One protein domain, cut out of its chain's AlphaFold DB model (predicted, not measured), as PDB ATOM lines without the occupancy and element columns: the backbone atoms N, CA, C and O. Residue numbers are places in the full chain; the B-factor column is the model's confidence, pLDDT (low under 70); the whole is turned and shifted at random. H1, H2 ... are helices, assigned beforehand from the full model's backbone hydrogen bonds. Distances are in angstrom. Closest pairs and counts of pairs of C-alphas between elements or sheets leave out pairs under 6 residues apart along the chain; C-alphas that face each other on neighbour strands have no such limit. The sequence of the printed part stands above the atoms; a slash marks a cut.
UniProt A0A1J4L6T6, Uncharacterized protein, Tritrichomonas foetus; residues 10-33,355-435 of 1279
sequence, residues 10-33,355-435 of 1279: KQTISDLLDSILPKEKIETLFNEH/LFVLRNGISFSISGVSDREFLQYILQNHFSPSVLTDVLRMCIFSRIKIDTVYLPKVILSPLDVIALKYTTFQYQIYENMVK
ATOM      1  N   LYS A  10      95.714  91.740 104.912       61.62
ATOM      2  CA  LYS A  10      96.677  90.636 104.933       61.62
ATOM      3  C   LYS A  10      97.423  90.608 103.598       61.62
ATOM      4  O   LYS A  10      96.794  90.398 102.568       61.62
ATOM      5  N   GLN A  11      98.736  90.816 103.624       81.50
ATOM      6  CA  GLN A  11      99.599  90.689 102.448       81.50
ATOM      7  C   GLN A  11      99.898  89.201 102.223       81.50
ATOM      8  O   GLN A  11     100.234  88.500 103.176       81.50
ATOM      9  N   THR A  12      99.746  88.679 101.009       85.38
ATOM     10  CA  THR A  12     100.130  87.291 100.700       85.38
ATOM     11  C   THR A  12     101.631  87.189 100.416       85.38
ATOM     12  O   THR A  12     102.299  88.194 100.166       85.38
ATOM     13  N   ILE A  13     102.189  85.970 100.435       83.31
ATOM     14  CA  ILE A  13     103.573  85.746  99.974       83.31
ATOM     15  C   ILE A  13     103.748  86.244  98.531       83.31
ATOM     16  O   ILE A  13     104.764  86.861  98.225       83.31
ATOM     17  N   SER A  14     102.745  86.022  97.677       83.50
ATOM     18  CA  SER A  14     102.718  86.490  96.284       83.50
ATOM     19  C   SER A  14     102.853  88.010  96.196       83.50
ATOM     20  O   SER A  14     103.765  88.504  95.540       83.50
ATOM     21  N   ASP A  15     102.038  88.748  96.959       83.12
ATOM     22  CA  ASP A  15     102.061  90.218  96.970       83.12
ATOM     23  C   ASP A  15     103.421  90.770  97.427       83.12
ATOM     24  O   ASP A  15     103.886  91.797  96.934       83.12
ATOM     25  N   LEU A  16     104.076  90.105  98.389       84.00
ATOM     26  CA  LEU A  16     105.414  90.493  98.839       84.00
ATOM     27  C   LEU A  16     106.469  90.241  97.757       84.00
ATOM     28  O   LEU A  16     107.274  91.129  97.479       84.00
ATOM     29  N   LEU A  17     106.470  89.056  97.147       84.00
ATOM     30  CA  LEU A  17     107.413  88.718  96.083       84.00
ATOM     31  C   LEU A  17     107.254  89.671  94.888       84.00
ATOM     32  O   LEU A  17     108.256  90.229  94.439       84.00
ATOM     33  N   ASP A  18     106.017  89.945  94.471       82.44
ATOM     34  CA  ASP A  18     105.698  90.855  93.366       82.44
ATOM     35  C   ASP A  18     106.085  92.312  93.677       82.44
ATOM     36  O   ASP A  18     106.493  93.047  92.779       82.44
ATOM     37  N   SER A  19     106.039  92.730  94.948       82.56
ATOM     38  CA  SER A  19     106.520  94.058  95.369       82.56
ATOM     39  C   SER A  19     108.049  94.210  95.321       82.56
ATOM     40  O   SER A  19     108.551  95.313  95.106       82.56
ATOM     41  N   ILE A  20     108.800  93.119  95.514       82.44
ATOM     42  CA  ILE A  20     110.275  93.110  95.478       82.44
ATOM     43  C   ILE A  20     110.779  92.993  94.036       82.44
ATOM     44  O   ILE A  20     111.795  93.592  93.669       82.44
ATOM     45  N   LEU A  21     110.094  92.180  93.238       81.50
ATOM     46  CA  LEU A  21     110.433  91.889  91.858       81.50
ATOM     47  C   LEU A  21     109.126  91.676  91.079       81.50
ATOM     48  O   LEU A  21     108.536  90.596  91.184       81.50
ATOM     49  N   PRO A  22     108.649  92.674  90.317       76.06
ATOM     50  CA  PRO A  22     107.389  92.542  89.601       76.06
ATOM     51  C   PRO A  22     107.433  91.360  88.625       76.06
ATOM     52  O   PRO A  22     108.493  90.983  88.115       76.06
ATOM     53  N   LYS A  23     106.273  90.745  88.367       64.56
ATOM     54  CA  LYS A  23     106.148  89.686  87.358       64.56
ATOM     55  C   LYS A  23     106.389  90.275  85.976       64.56
ATOM     56  O   LYS A  23     105.486  90.818  85.344       64.56
ATOM     57  N   GLU A  24     107.614  90.140  85.502       62.38
ATOM     58  CA  GLU A  24     107.998  90.574  84.172       62.38
ATOM     59  C   GLU A  24     108.191  89.403  83.202       62.38
ATOM     60  O   GLU A  24     108.190  88.224  83.568       62.38
ATOM     61  N   LYS A  25     108.363  89.721  81.914       63.66
ATOM     62  CA  LYS A  25     108.738  88.720  80.911       63.66
ATOM     63  C   LYS A  25     110.107  88.145  81.286       63.66
ATOM     64  O   LYS A  25     111.023  88.880  81.629       63.66
ATOM     65  N   ILE A  26     110.289  86.838  81.117       66.50
ATOM     66  CA  ILE A  26     111.549  86.134  81.430       66.50
ATOM     67  C   ILE A  26     112.781  86.791  80.769       66.50
ATOM     68  O   ILE A  26     113.876  86.792  81.324       66.50
ATOM     69  N   GLU A  27     112.611  87.384  79.586       63.12
ATOM     70  CA  GLU A  27     113.679  88.103  78.885       63.12
ATOM     71  C   GLU A  27     114.100  89.406  79.582       63.12
ATOM     72  O   GLU A  27     115.298  89.684  79.649       63.12
ATOM     73  N   THR A  28     113.155  90.188  80.115       71.31
ATOM     74  CA  THR A  28     113.472  91.414  80.869       71.31
ATOM     75  C   THR A  28     114.042  91.045  82.234       71.31
ATOM     76  O   THR A  28     115.111  91.536  82.587       71.31
ATOM     77  N   LEU A  29     113.470  90.026  82.887       75.56
ATOM     78  CA  LEU A  29     113.970  89.443  84.133       75.56
ATOM     79  C   LEU A  29     115.472  89.107  84.070       75.56
ATOM     80  O   LEU A  29     116.247  89.453  84.964       75.56
ATOM     81  N   PHE A  30     115.914  88.431  83.005       75.38
ATOM     82  CA  PHE A  30     117.314  88.032  82.852       75.38
ATOM     83  C   PHE A  30     118.251  89.183  82.485       75.38
ATOM     84  O   PHE A  30     119.411  89.175  82.906       75.38
ATOM     85  N   ASN A  31     117.775  90.161  81.715       75.06
ATOM     86  CA  ASN A  31     118.590  91.299  81.301       75.06
ATOM     87  C   ASN A  31     118.749  92.323  82.434       75.06
ATOM     88  O   ASN A  31     119.863  92.782  82.691       75.06
ATOM     89  N   GLU A  32     117.671  92.624  83.154       78.94
ATOM     90  CA  GLU A  32     117.655  93.599  84.249       78.94
ATOM     91  C   GLU A  32     118.279  93.049  85.538       78.94
ATOM     92  O   GLU A  32     118.792  93.803  86.372       78.94
ATOM     93  N   HIS A  33     118.303  91.722  85.708       83.81
ATOM     94  CA  HIS A  33     118.875  91.063  86.887       83.81
ATOM     95  C   HIS A  33     120.024  90.113  86.544       83.81
ATOM     96  O   HIS A  33     120.143  89.020  87.106       83.81
ATOM     97  N   LEU A 355     112.377  78.518 113.223       78.56
ATOM     98  CA  LEU A 355     113.319  78.063 112.206       78.56
ATOM     99  C   LEU A 355     114.035  76.764 112.613       78.56
ATOM    100  O   LEU A 355     114.159  75.851 111.800       78.56
ATOM    101  N   PHE A 356     114.460  76.646 113.874       76.00
ATOM    102  CA  PHE A 356     115.047  75.417 114.418       76.00
ATOM    103  C   PHE A 356     114.084  74.226 114.324       76.00
ATOM    104  O   PHE A 356     114.479  73.149 113.875       76.00
ATOM    105  N   VAL A 357     112.821  74.418 114.722       76.38
ATOM    106  CA  VAL A 357     111.775  73.385 114.664       76.38
ATOM    107  C   VAL A 357     111.490  72.989 113.216       76.38
ATOM    108  O   VAL A 357     111.457  71.798 112.918       76.38
ATOM    109  N   LEU A 358     111.361  73.964 112.311       77.75
ATOM    110  CA  LEU A 358     111.123  73.727 110.887       77.75
ATOM    111  C   LEU A 358     112.273  72.925 110.255       77.75
ATOM    112  O   LEU A 358     112.047  71.867 109.671       77.75
ATOM    113  N   ARG A 359     113.522  73.376 110.425       80.88
ATOM    114  CA  ARG A 359     114.708  72.741 109.825       80.88
ATOM    115  C   ARG A 359     114.987  71.356 110.389       80.88
ATOM    116  O   ARG A 359     115.267  70.445 109.617       80.88
ATOM    117  N   ASN A 360     114.904  71.170 111.709       73.69
ATOM    118  CA  ASN A 360     115.096  69.845 112.299       73.69
ATOM    119  C   ASN A 360     113.927  68.913 111.983       73.69
ATOM    120  O   ASN A 360     114.165  67.743 111.711       73.69
ATOM    121  N   GLY A 361     112.691  69.418 111.943       71.81
ATOM    122  CA  GLY A 361     111.534  68.639 111.513       71.81
ATOM    123  C   GLY A 361     111.688  68.109 110.085       71.81
ATOM    124  O   GLY A 361     111.413  66.939 109.834       71.81
ATOM    125  N   ILE A 362     112.232  68.929 109.178       75.19
ATOM    126  CA  ILE A 362     112.607  68.500 107.825       75.19
ATOM    127  C   ILE A 362     113.762  67.483 107.861       75.19
ATOM    128  O   ILE A 362     113.672  66.436 107.223       75.19
ATOM    129  N   SER A 363     114.832  67.739 108.626       71.88
ATOM    130  CA  SER A 363     115.968  66.808 108.757       71.88
ATOM    131  C   SER A 363     115.569  65.435 109.318       71.88
ATOM    132  O   SER A 363     116.164  64.436 108.922       71.88
ATOM    133  N   PHE A 364     114.568  65.379 110.200       69.81
ATOM    134  CA  PHE A 364     114.003  64.145 110.760       69.81
ATOM    135  C   PHE A 364     112.802  63.602 109.967       69.81
ATOM    136  O   PHE A 364     112.214  62.606 110.376       69.81
ATOM    137  N   SER A 365     112.458  64.213 108.826       70.44
ATOM    138  CA  SER A 365     111.394  63.748 107.921       70.44
ATOM    139  C   SER A 365     109.999  63.653 108.565       70.44
ATOM    140  O   SER A 365     109.250  62.709 108.322       70.44
ATOM    141  N   ILE A 366     109.634  64.635 109.396       72.31
ATOM    142  CA  ILE A 366     108.331  64.685 110.076       72.31
ATOM    143  C   ILE A 366     107.278  65.297 109.144       72.31
ATOM    144  O   ILE A 366     107.363  66.469 108.777       72.31
ATOM    145  N   SER A 367     106.244  64.524 108.803       67.19
ATOM    146  CA  SER A 367     105.193  64.922 107.852       67.19
ATOM    147  C   SER A 367     104.350  66.120 108.311       67.19
ATOM    148  O   SER A 367     103.997  66.959 107.490       67.19
ATOM    149  N   GLY A 368     104.091  66.278 109.612       66.81
ATOM    150  CA  GLY A 368     103.289  67.400 110.134       66.81
ATOM    151  C   GLY A 368     103.904  68.792 109.911       66.81
ATOM    152  O   GLY A 368     103.235  69.803 110.091       66.81
ATOM    153  N   VAL A 369     105.184  68.879 109.520       73.62
ATOM    154  CA  VAL A 369     105.866  70.158 109.230       73.62
ATOM    155  C   VAL A 369     105.354  70.784 107.927       73.62
ATOM    156  O   VAL A 369     105.446  71.997 107.754       73.62
ATOM    157  N   SER A 370     104.818  69.974 107.005       73.12
ATOM    158  CA  SER A 370     104.258  70.453 105.734       73.12
ATOM    159  C   SER A 370     102.803  70.913 105.817       73.12
ATOM    160  O   SER A 370     102.278  71.401 104.818       73.12
ATOM    161  N   ASP A 371     102.144  70.778 106.972       78.81
ATOM    162  CA  ASP A 371     100.742  71.173 107.114       78.81
ATOM    163  C   ASP A 371     100.576  72.684 106.910       78.81
ATOM    164  O   ASP A 371     101.239  73.506 107.548       78.81
ATOM    165  N   ARG A 372      99.639  73.068 106.034       80.31
ATOM    166  CA  ARG A 372      99.390  74.476 105.684       80.31
ATOM    167  C   ARG A 372      99.084  75.335 106.913       80.31
ATOM    168  O   ARG A 372      99.562  76.464 106.996       80.31
ATOM    169  N   GLU A 373      98.314  74.812 107.864       78.94
ATOM    170  CA  GLU A 373      97.965  75.518 109.105       78.94
ATOM    171  C   GLU A 373      99.198  75.804 109.973       78.94
ATOM    172  O   GLU A 373      99.318  76.886 110.547       78.94
ATOM    173  N   PHE A 374     100.154  74.873 110.014       80.56
ATOM    174  CA  PHE A 374     101.401  75.036 110.755       80.56
ATOM    175  C   PHE A 374     102.326  76.072 110.101       80.56
ATOM    176  O   PHE A 374     102.831  76.969 110.783       80.56
ATOM    177  N   LEU A 375     102.490  76.012 108.773       82.44
ATOM    178  CA  LEU A 375     103.267  77.000 108.011       82.44
ATOM    179  C   LEU A 375     102.667  78.410 108.144       82.44
ATOM    180  O   LEU A 375     103.392  79.384 108.357       82.44
ATOM    181  N   GLN A 376     101.336  78.511 108.085       84.00
ATOM    182  CA  GLN A 376     100.604  79.763 108.262       84.00
ATOM    183  C   GLN A 376     100.780  80.345 109.673       84.00
ATOM    184  O   GLN A 376     100.964  81.557 109.805       84.00
ATOM    185  N   TYR A 377     100.745  79.495 110.707       83.25
ATOM    186  CA  TYR A 377     100.969  79.884 112.102       83.25
ATOM    187  C   TYR A 377     102.382  80.441 112.322       83.25
ATOM    188  O   TYR A 377     102.535  81.502 112.931       83.25
ATOM    189  N   ILE A 378     103.410  79.755 111.806       82.81
ATOM    190  CA  ILE A 378     104.809  80.184 111.943       82.81
ATOM    191  C   ILE A 378     105.031  81.543 111.272       82.81
ATOM    192  O   ILE A 378     105.633  82.430 111.877       82.81
ATOM    193  N   LEU A 379     104.525  81.733 110.051       83.25
ATOM    194  CA  LEU A 379     104.724  82.980 109.313       83.25
ATOM    195  C   LEU A 379     103.997  84.176 109.931       83.25
ATOM    196  O   LEU A 379     104.543  85.273 109.913       83.25
ATOM    197  N   GLN A 380     102.794  83.989 110.481       83.94
ATOM    198  CA  GLN A 380     102.037  85.089 111.092       83.94
ATOM    199  C   GLN A 380     102.619  85.538 112.430       83.94
ATOM    200  O   GLN A 380     102.685  86.735 112.694       83.94
ATOM    201  N   ASN A 381     103.041  84.591 113.269       81.19
ATOM    202  CA  ASN A 381     103.428  84.891 114.648       81.19
ATOM    203  C   ASN A 381     104.944  85.053 114.834       81.19
ATOM    204  O   ASN A 381     105.383  85.698 115.784       81.19
ATOM    205  N   HIS A 382     105.755  84.481 113.939       84.44
ATOM    206  CA  HIS A 382     107.211  84.412 114.076       84.44
ATOM    207  C   HIS A 382     107.933  84.654 112.740       84.44
ATOM    208  O   HIS A 382     108.851  83.918 112.372       84.44
ATOM    209  N   PHE A 383     107.516  85.690 112.007       84.19
ATOM    210  CA  PHE A 383     108.102  86.040 110.715       84.19
ATOM    211  C   PHE A 383     109.604  86.356 110.811       84.19
ATOM    212  O   PHE A 383     110.045  87.165 111.629       84.19
ATOM    213  N   SER A 384     110.379  85.777 109.898       86.75
ATOM    214  CA  SER A 384     111.708  86.252 109.514       86.75
ATOM    215  C   SER A 384     111.945  85.950 108.028       86.75
ATOM    216  O   SER A 384     111.348  85.006 107.502       86.75
ATOM    217  N   PRO A 385     112.841  86.673 107.331       86.25
ATOM    218  CA  PRO A 385     113.169  86.371 105.931       86.25
ATOM    219  C   PRO A 385     113.701  84.940 105.721       86.25
ATOM    220  O   PRO A 385     113.402  84.282 104.723       86.25
ATOM    221  N   SER A 386     114.445  84.412 106.700       84.75
ATOM    222  CA  SER A 386     114.929  83.029 106.698       84.75
ATOM    223  C   SER A 386     113.796  82.005 106.830       84.75
ATOM    224  O   SER A 386     113.794  81.011 106.107       84.75
ATOM    225  N   VAL A 387     112.805  82.272 107.689       87.31
ATOM    226  CA  VAL A 387     111.590  81.455 107.816       87.31
ATOM    227  C   VAL A 387     110.764  81.529 106.532       87.31
ATOM    228  O   VAL A 387     110.342  80.491 106.035       87.31
ATOM    229  N   LEU A 388     110.594  82.719 105.941       89.19
ATOM    230  CA  LEU A 388     109.909  82.900 104.656       89.19
ATOM    231  C   LEU A 388     110.528  82.028 103.559       89.19
ATOM    232  O   LEU A 388     109.804  81.338 102.848       89.19
ATOM    233  N   THR A 389     111.856  82.021 103.457       88.00
ATOM    234  CA  THR A 389     112.583  81.216 102.464       88.00
ATOM    235  C   THR A 389     112.344  79.718 102.663       88.00
ATOM    236  O   THR A 389     112.062  79.006 101.701       88.00
ATOM    237  N   ASP A 390     112.426  79.226 103.902       86.50
ATOM    238  CA  ASP A 390     112.232  77.803 104.207       86.50
ATOM    239  C   ASP A 390     110.772  77.366 104.002       86.50
ATOM    240  O   ASP A 390     110.520  76.281 103.475       86.50
ATOM    241  N   VAL A 391     109.806  78.230 104.329       87.19
ATOM    242  CA  VAL A 391     108.390  77.991 104.028       87.19
ATOM    243  C   VAL A 391     108.135  78.025 102.521       87.19
ATOM    244  O   VAL A 391     107.409  77.171 102.025       87.19
ATOM    245  N   LEU A 392     108.773  78.926 101.764       86.31
ATOM    246  CA  LEU A 392     108.662  78.954 100.302       86.31
ATOM    247  C   LEU A 392     109.173  77.647  99.682       86.31
ATOM    248  O   LEU A 392     108.497  77.076  98.831       86.31
ATOM    249  N   ARG A 393     110.321  77.131 100.155       84.94
ATOM    250  CA  ARG A 393     110.828  75.801  99.766       84.94
ATOM    251  C   ARG A 393     109.754  74.737 100.015       84.94
ATOM    252  O   ARG A 393     109.411  73.995  99.098       84.94
ATOM    253  N   MET A 394     109.168  74.703 101.215       82.38
ATOM    254  CA  MET A 394     108.109  73.747 101.562       82.38
ATOM    255  C   MET A 394     106.860  73.893 100.689       82.38
ATOM    256  O   MET A 394     106.338  72.878 100.237       82.38
ATOM    257  N   CYS A 395     106.398  75.113 100.404       82.56
ATOM    258  CA  CYS A 395     105.249  75.365  99.531       82.56
ATOM    259  C   CYS A 395     105.491  74.857  98.103       82.56
ATOM    260  O   CYS A 395     104.602  74.232  97.527       82.56
ATOM    261  N   ILE A 396     106.701  75.053  97.559       78.31
ATOM    262  CA  ILE A 396     107.089  74.532  96.237       78.31
ATOM    263  C   ILE A 396     107.028  72.994  96.229       78.31
ATOM    264  O   ILE A 396     106.419  72.412  95.333       78.31
ATOM    265  N   PHE A 397     107.600  72.329  97.242       75.38
ATOM    266  CA  PHE A 397     107.612  70.861  97.326       75.38
ATOM    267  C   PHE A 397     106.225  70.250  97.573       75.38
ATOM    268  O   PHE A 397     105.875  69.243  96.962       75.38
ATOM    269  N   SER A 398     105.429  70.862  98.452       72.94
ATOM    270  CA  SER A 398     104.084  70.396  98.826       72.94
ATOM    271  C   SER A 398     102.980  70.845  97.858       72.94
ATOM    272  O   SER A 398     101.826  70.454  98.026       72.94
ATOM    273  N   ARG A 399     103.318  71.647  96.835       74.25
ATOM    274  CA  ARG A 399     102.385  72.255  95.864       74.25
ATOM    275  C   ARG A 399     101.287  73.116  96.505       74.25
ATOM    276  O   ARG A 399     100.192  73.251  95.955       74.25
ATOM    277  N   ILE A 400     101.569  73.725  97.655       80.94
ATOM    278  CA  ILE A 400     100.670  74.699  98.283       80.94
ATOM    279  C   ILE A 400     100.768  76.018  97.507       80.94
ATOM    280  O   ILE A 400     101.852  76.578  97.355       80.94
ATOM    281  N   LYS A 401      99.629  76.543  97.034       80.00
ATOM    282  CA  LYS A 401      99.571  77.844  96.347       80.00
ATOM    283  C   LYS A 401     100.000  78.970  97.295       80.00
ATOM    284  O   LYS A 401      99.358  79.175  98.328       80.00
ATOM    285  N   ILE A 402     101.041  79.723  96.935       83.69
ATOM    286  CA  ILE A 402     101.604  80.793  97.780       83.69
ATOM    287  C   ILE A 402     100.639  81.965  98.010       83.69
ATOM    288  O   ILE A 402     100.686  82.585  99.070       83.69
ATOM    289  N   ASP A 403      99.697  82.199  97.088       80.81
ATOM    290  CA  ASP A 403      98.631  83.212  97.204       80.81
ATOM    291  C   ASP A 403      97.695  82.940  98.392       80.81
ATOM    292  O   ASP A 403      96.918  83.786  98.820       80.81
ATOM    293  N   THR A 404      97.748  81.720  98.929       78.88
ATOM    294  CA  THR A 404      96.870  81.262 100.002       78.88
ATOM    295  C   THR A 404      97.530  81.324 101.383       78.88
ATOM    296  O   THR A 404      96.899  80.945 102.376       78.88
ATOM    297  N   VAL A 405      98.786  81.789 101.454       83.38
ATOM    298  CA  VAL A 405      99.563  81.939 102.688       83.38
ATOM    299  C   VAL A 405      99.779  83.424 102.986       83.38
ATOM    300  O   VAL A 405     100.368  84.156 102.191       83.38
ATOM    301  N   TYR A 406      99.295  83.867 104.144       83.50
ATOM    302  CA  TYR A 406      99.306  85.272 104.556       83.50
ATOM    303  C   TYR A 406     100.524  85.626 105.414       83.50
ATOM    304  O   TYR A 406     100.972  84.819 106.230       83.50
ATOM    305  N   LEU A 407     100.996  86.861 105.278       83.50
ATOM    306  CA  LEU A 407     102.115  87.450 106.002       83.50
ATOM    307  C   LEU A 407     101.651  88.650 106.846       83.50
ATOM    308  O   LEU A 407     100.713  89.353 106.455       83.50
ATOM    309  N   PRO A 408     102.309  88.917 107.986       81.81
ATOM    310  CA  PRO A 408     102.191  90.207 108.652       81.81
ATOM    311  C   PRO A 408     102.864  91.295 107.797       81.81
ATOM    312  O   PRO A 408     103.816  91.012 107.068       81.81
ATOM    313  N   LYS A 409     102.406  92.551 107.886       73.75
ATOM    314  CA  LYS A 409     103.124  93.680 107.272       73.75
ATOM    315  C   LYS A 409     104.439  93.890 108.020       73.75
ATOM    316  O   LYS A 409     104.429  94.237 109.198       73.75
ATOM    317  N   VAL A 410     105.570  93.675 107.350       71.38
ATOM    318  CA  VAL A 410     106.907  93.794 107.954       71.38
ATOM    319  C   VAL A 410     107.795  94.694 107.103       71.38
ATOM    320  O   VAL A 410     107.823  94.584 105.881       71.38
ATOM    321  N   ILE A 411     108.544  95.574 107.767       75.44
ATOM    322  CA  ILE A 411     109.576  96.400 107.137       75.44
ATOM    323  C   ILE A 411     110.839  95.546 107.000       75.44
ATOM    324  O   ILE A 411     111.442  95.148 107.997       75.44
ATOM    325  N   LEU A 412     111.222  95.236 105.762       82.19
ATOM    326  CA  LEU A 412     112.432  94.474 105.455       82.19
ATOM    327  C   LEU A 412     113.659  95.390 105.438       82.19
ATOM    328  O   LEU A 412     113.592  96.527 104.967       82.19
ATOM    329  N   SER A 413     114.800  94.887 105.915       83.31
ATOM    330  CA  SER A 413     116.060  95.619 105.789       83.31
ATOM    331  C   SER A 413     116.503  95.678 104.317       83.31
ATOM    332  O   SER A 413     116.253  94.727 103.572       83.31
ATOM    333  N   PRO A 414     117.215  96.730 103.869       81.25
ATOM    334  CA  PRO A 414     117.718  96.804 102.493       81.25
ATOM    335  C   PRO A 414     118.574  95.593 102.083       81.25
ATOM    336  O   PRO A 414     118.520  95.151 100.937       81.25
ATOM    337  N   LEU A 415     119.337  95.026 103.024       79.50
ATOM    338  CA  LEU A 415     120.144  93.824 102.793       79.50
ATOM    339  C   LEU A 415     119.272  92.579 102.593       79.50
ATOM    340  O   LEU A 415     119.544  91.780 101.696       79.50
ATOM    341  N   ASP A 416     118.205  92.434 103.385       83.00
ATOM    342  CA  ASP A 416     117.245  91.344 103.213       83.00
ATOM    343  C   ASP A 416     116.479  91.477 101.897       83.00
ATOM    344  O   ASP A 416     116.239  90.469 101.246       83.00
ATOM    345  N   VAL A 417     116.160  92.699 101.454       85.25
ATOM    346  CA  VAL A 417     115.519  92.943 100.152       85.25
ATOM    347  C   VAL A 417     116.404  92.467  99.000       85.25
ATOM    348  O   VAL A 417     115.897  91.827  98.084       85.25
ATOM    349  N   ILE A 418     117.722  92.705  99.037       83.31
ATOM    350  CA  ILE A 418     118.647  92.226  97.990       83.31
ATOM    351  C   ILE A 418     118.680  90.693  97.940       83.31
ATOM    352  O   ILE A 418     118.611  90.106  96.859       83.31
ATOM    353  N   ALA A 419     118.775  90.038  99.097       85.44
ATOM    354  CA  ALA A 419     118.791  88.580  99.170       85.44
ATOM    355  C   ALA A 419     117.436  87.978  98.754       85.44
ATOM    356  O   ALA A 419     117.393  87.026  97.978       85.44
ATOM    357  N   LEU A 420     116.325  88.576  99.192       87.94
ATOM    358  CA  LEU A 420     114.976  88.174  98.795       87.94
ATOM    359  C   LEU A 420     114.711  88.437  97.313       87.94
ATOM    360  O   LEU A 420     114.029  87.639  96.691       87.94
ATOM    361  N   LYS A 421     115.309  89.467  96.704       87.56
ATOM    362  CA  LYS A 421     115.262  89.691  95.251       87.56
ATOM    363  C   LYS A 421     115.804  88.484  94.484       87.56
ATOM    364  O   LYS A 421     115.223  88.079  93.478       87.56
ATOM    365  N   TYR A 422     116.881  87.874  94.979       88.75
ATOM    366  CA  TYR A 422     117.418  86.635  94.418       88.75
ATOM    367  C   TYR A 422     116.487  85.436  94.651       88.75
ATOM    368  O   TYR A 422     116.275  84.641  93.735       88.75
ATOM    369  N   THR A 423     115.882  85.324  95.836       87.88
ATOM    370  CA  THR A 423     114.868  84.300  96.138       87.88
ATOM    371  C   THR A 423     113.649  84.420  95.224       87.88
ATOM    372  O   THR A 423     113.219  83.417  94.660       87.88
ATOM    373  N   THR A 424     113.123  85.631  95.017       87.12
ATOM    374  CA  THR A 424     112.003  85.901  94.107       87.12
ATOM    375  C   THR A 424     112.372  85.555  92.672       87.12
ATOM    376  O   THR A 424     111.606  84.887  91.985       87.12
ATOM    377  N   PHE A 425     113.572  85.940  92.233       86.75
ATOM    378  CA  PHE A 425     114.092  85.579  90.918       86.75
ATOM    379  C   PHE A 425     114.130  84.056  90.720       86.75
ATOM    380  O   PHE A 425     113.661  83.549  89.702       86.75
ATOM    381  N   GLN A 426     114.637  83.306  91.704       84.69
ATOM    382  CA  GLN A 426     114.630  81.845  91.656       84.69
ATOM    383  C   GLN A 426     113.202  81.283  91.659       84.69
ATOM    384  O   GLN A 426     112.906  80.400  90.859       84.69
ATOM    385  N   TYR A 427     112.312  81.803  92.510       85.69
ATOM    386  CA  TYR A 427     110.907  81.394  92.565       85.69
ATOM    387  C   TYR A 427     110.205  81.569  91.214       85.69
ATOM    388  O   TYR A 427     109.581  80.628  90.737       85.69
ATOM    389  N   GLN A 428     110.364  82.717  90.552       83.12
ATOM    390  CA  GLN A 428     109.772  82.957  89.234       83.12
ATOM    391  C   GLN A 428     110.329  82.001  88.165       83.12
ATOM    392  O   GLN A 428     109.587  81.543  87.297       83.12
ATOM    393  N   ILE A 429     111.617  81.635  88.225       78.12
ATOM    394  CA  ILE A 429     112.175  80.582  87.354       78.12
ATOM    395  C   ILE A 429     111.494  79.234  87.635       78.12
ATOM    396  O   ILE A 429     111.115  78.543  86.690       78.12
ATOM    397  N   TYR A 430     111.305  78.876  88.909       77.19
ATOM    398  CA  TYR A 430     110.643  77.629  89.310       77.19
ATOM    399  C   TYR A 430     109.172  77.572  88.918       77.19
ATOM    400  O   TYR A 430     108.709  76.541  88.441       77.19
ATOM    401  N   GLU A 431     108.435  78.667  89.086       76.94
ATOM    402  CA  GLU A 431     107.039  78.763  88.672       76.94
ATOM    403  C   GLU A 431     106.909  78.470  87.171       76.94
ATOM    404  O   GLU A 431     106.060  77.681  86.764       76.94
ATOM    405  N   ASN A 432     107.823  79.000  86.350       72.81
ATOM    406  CA  ASN A 432     107.839  78.738  84.909       72.81
ATOM    407  C   ASN A 432     108.159  77.274  84.536       72.81
ATOM    408  O   ASN A 432     107.727  76.833  83.475       72.81
ATOM    409  N   MET A 433     108.831  76.501  85.400       69.56
ATOM    410  CA  MET A 433     109.083  75.062  85.181       69.56
ATOM    411  C   MET A 433     107.834  74.190  85.322       69.56
ATOM    412  O   MET A 433     107.817  73.062  84.825       69.56
ATOM    413  N   VAL A 434     106.816  74.681  86.033       69.19
ATOM    414  CA  VAL A 434     105.601  73.926  86.384       69.19
ATOM    415  C   VAL A 434     104.384  74.387  85.567       69.19
ATOM    416  O   VAL A 434     103.326  73.779  85.670       69.19
ATOM    417  N   LYS A 435     104.522  75.429  84.735       71.94
ATOM    418  CA  LYS A 435     103.439  75.939  83.879       71.94
ATOM    419  C   LYS A 435     103.014  74.935  82.806       71.94
ATOM    420  O   LYS A 435     103.855  74.298  82.174       71.94
TER     421      LYS A 435
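AT A GLANCE: This is residues 10 to 33 and 355 to 435 of the 1279 residues of an uncharacterized protein of Tritrichomonas foetus (UniProt A0A1J4L6T6). Two helices, H6 and H7, run side by side the same way through the middle; H3 and H5 lie on the far side of H6 from H7, H1 packs slantwise on H7, and short H2 lies beyond H7 at the other end. The long stretch 399 to 413 folds back from the end of H6 to the beginning of H7. The printed part, 105 residues with seven named helices, H1 to H7 in order, and no named strand, is all helix. It is compact, with a radius of gyration of the C-alphas of 13.9 A and spans of 40 by 31 by 23 A.

HOW THE PARTS SIT: H1, residues 13 to 20, touches H7, residues 414 to 434, at residues 417 to 424 alone, with a steep tilt of 60 degrees; the closest C-alphas, of Leu 17 and Thr 424, are 5.7 A apart. H2, residues 26 to 32, is close to H7 but not clearly touching: the closest C-alphas, of Leu 29 and Phe 425, are 7.8 A apart. The hub is H6, residues 385 to 398, touching H3, residues 355 to 363, H4, residues 367 to 370, H5, residues 372 to 381, and H7. H5 and H6 form a helical hairpin that only just touches, with 3 pairs of C-alphas within 8 A, at H6 residues 387 to 391 alone; the closest are Leu 375 and Val 391, 6.6 A. Every O i to N i+4 pair is within hydrogen-bond range in H1, H2, H3, H5 and H6, and 16 of 17 in H7; H4 is too short for one.

IN THESE COORDINATES: C-alpha 13 begins H1 at (103.573, 85.746, 99.974). H6 measures 19.7 A and H7 30.5 A, ending at C-alpha 434, (105.601, 73.926, 86.384).

THE WHOLE: Residues 34 to 354 are not printed; C-alphas 33 and 355 are 29.0 A apart. Mean pLDDT of the printed part is 79.3, with 11 residues under 70.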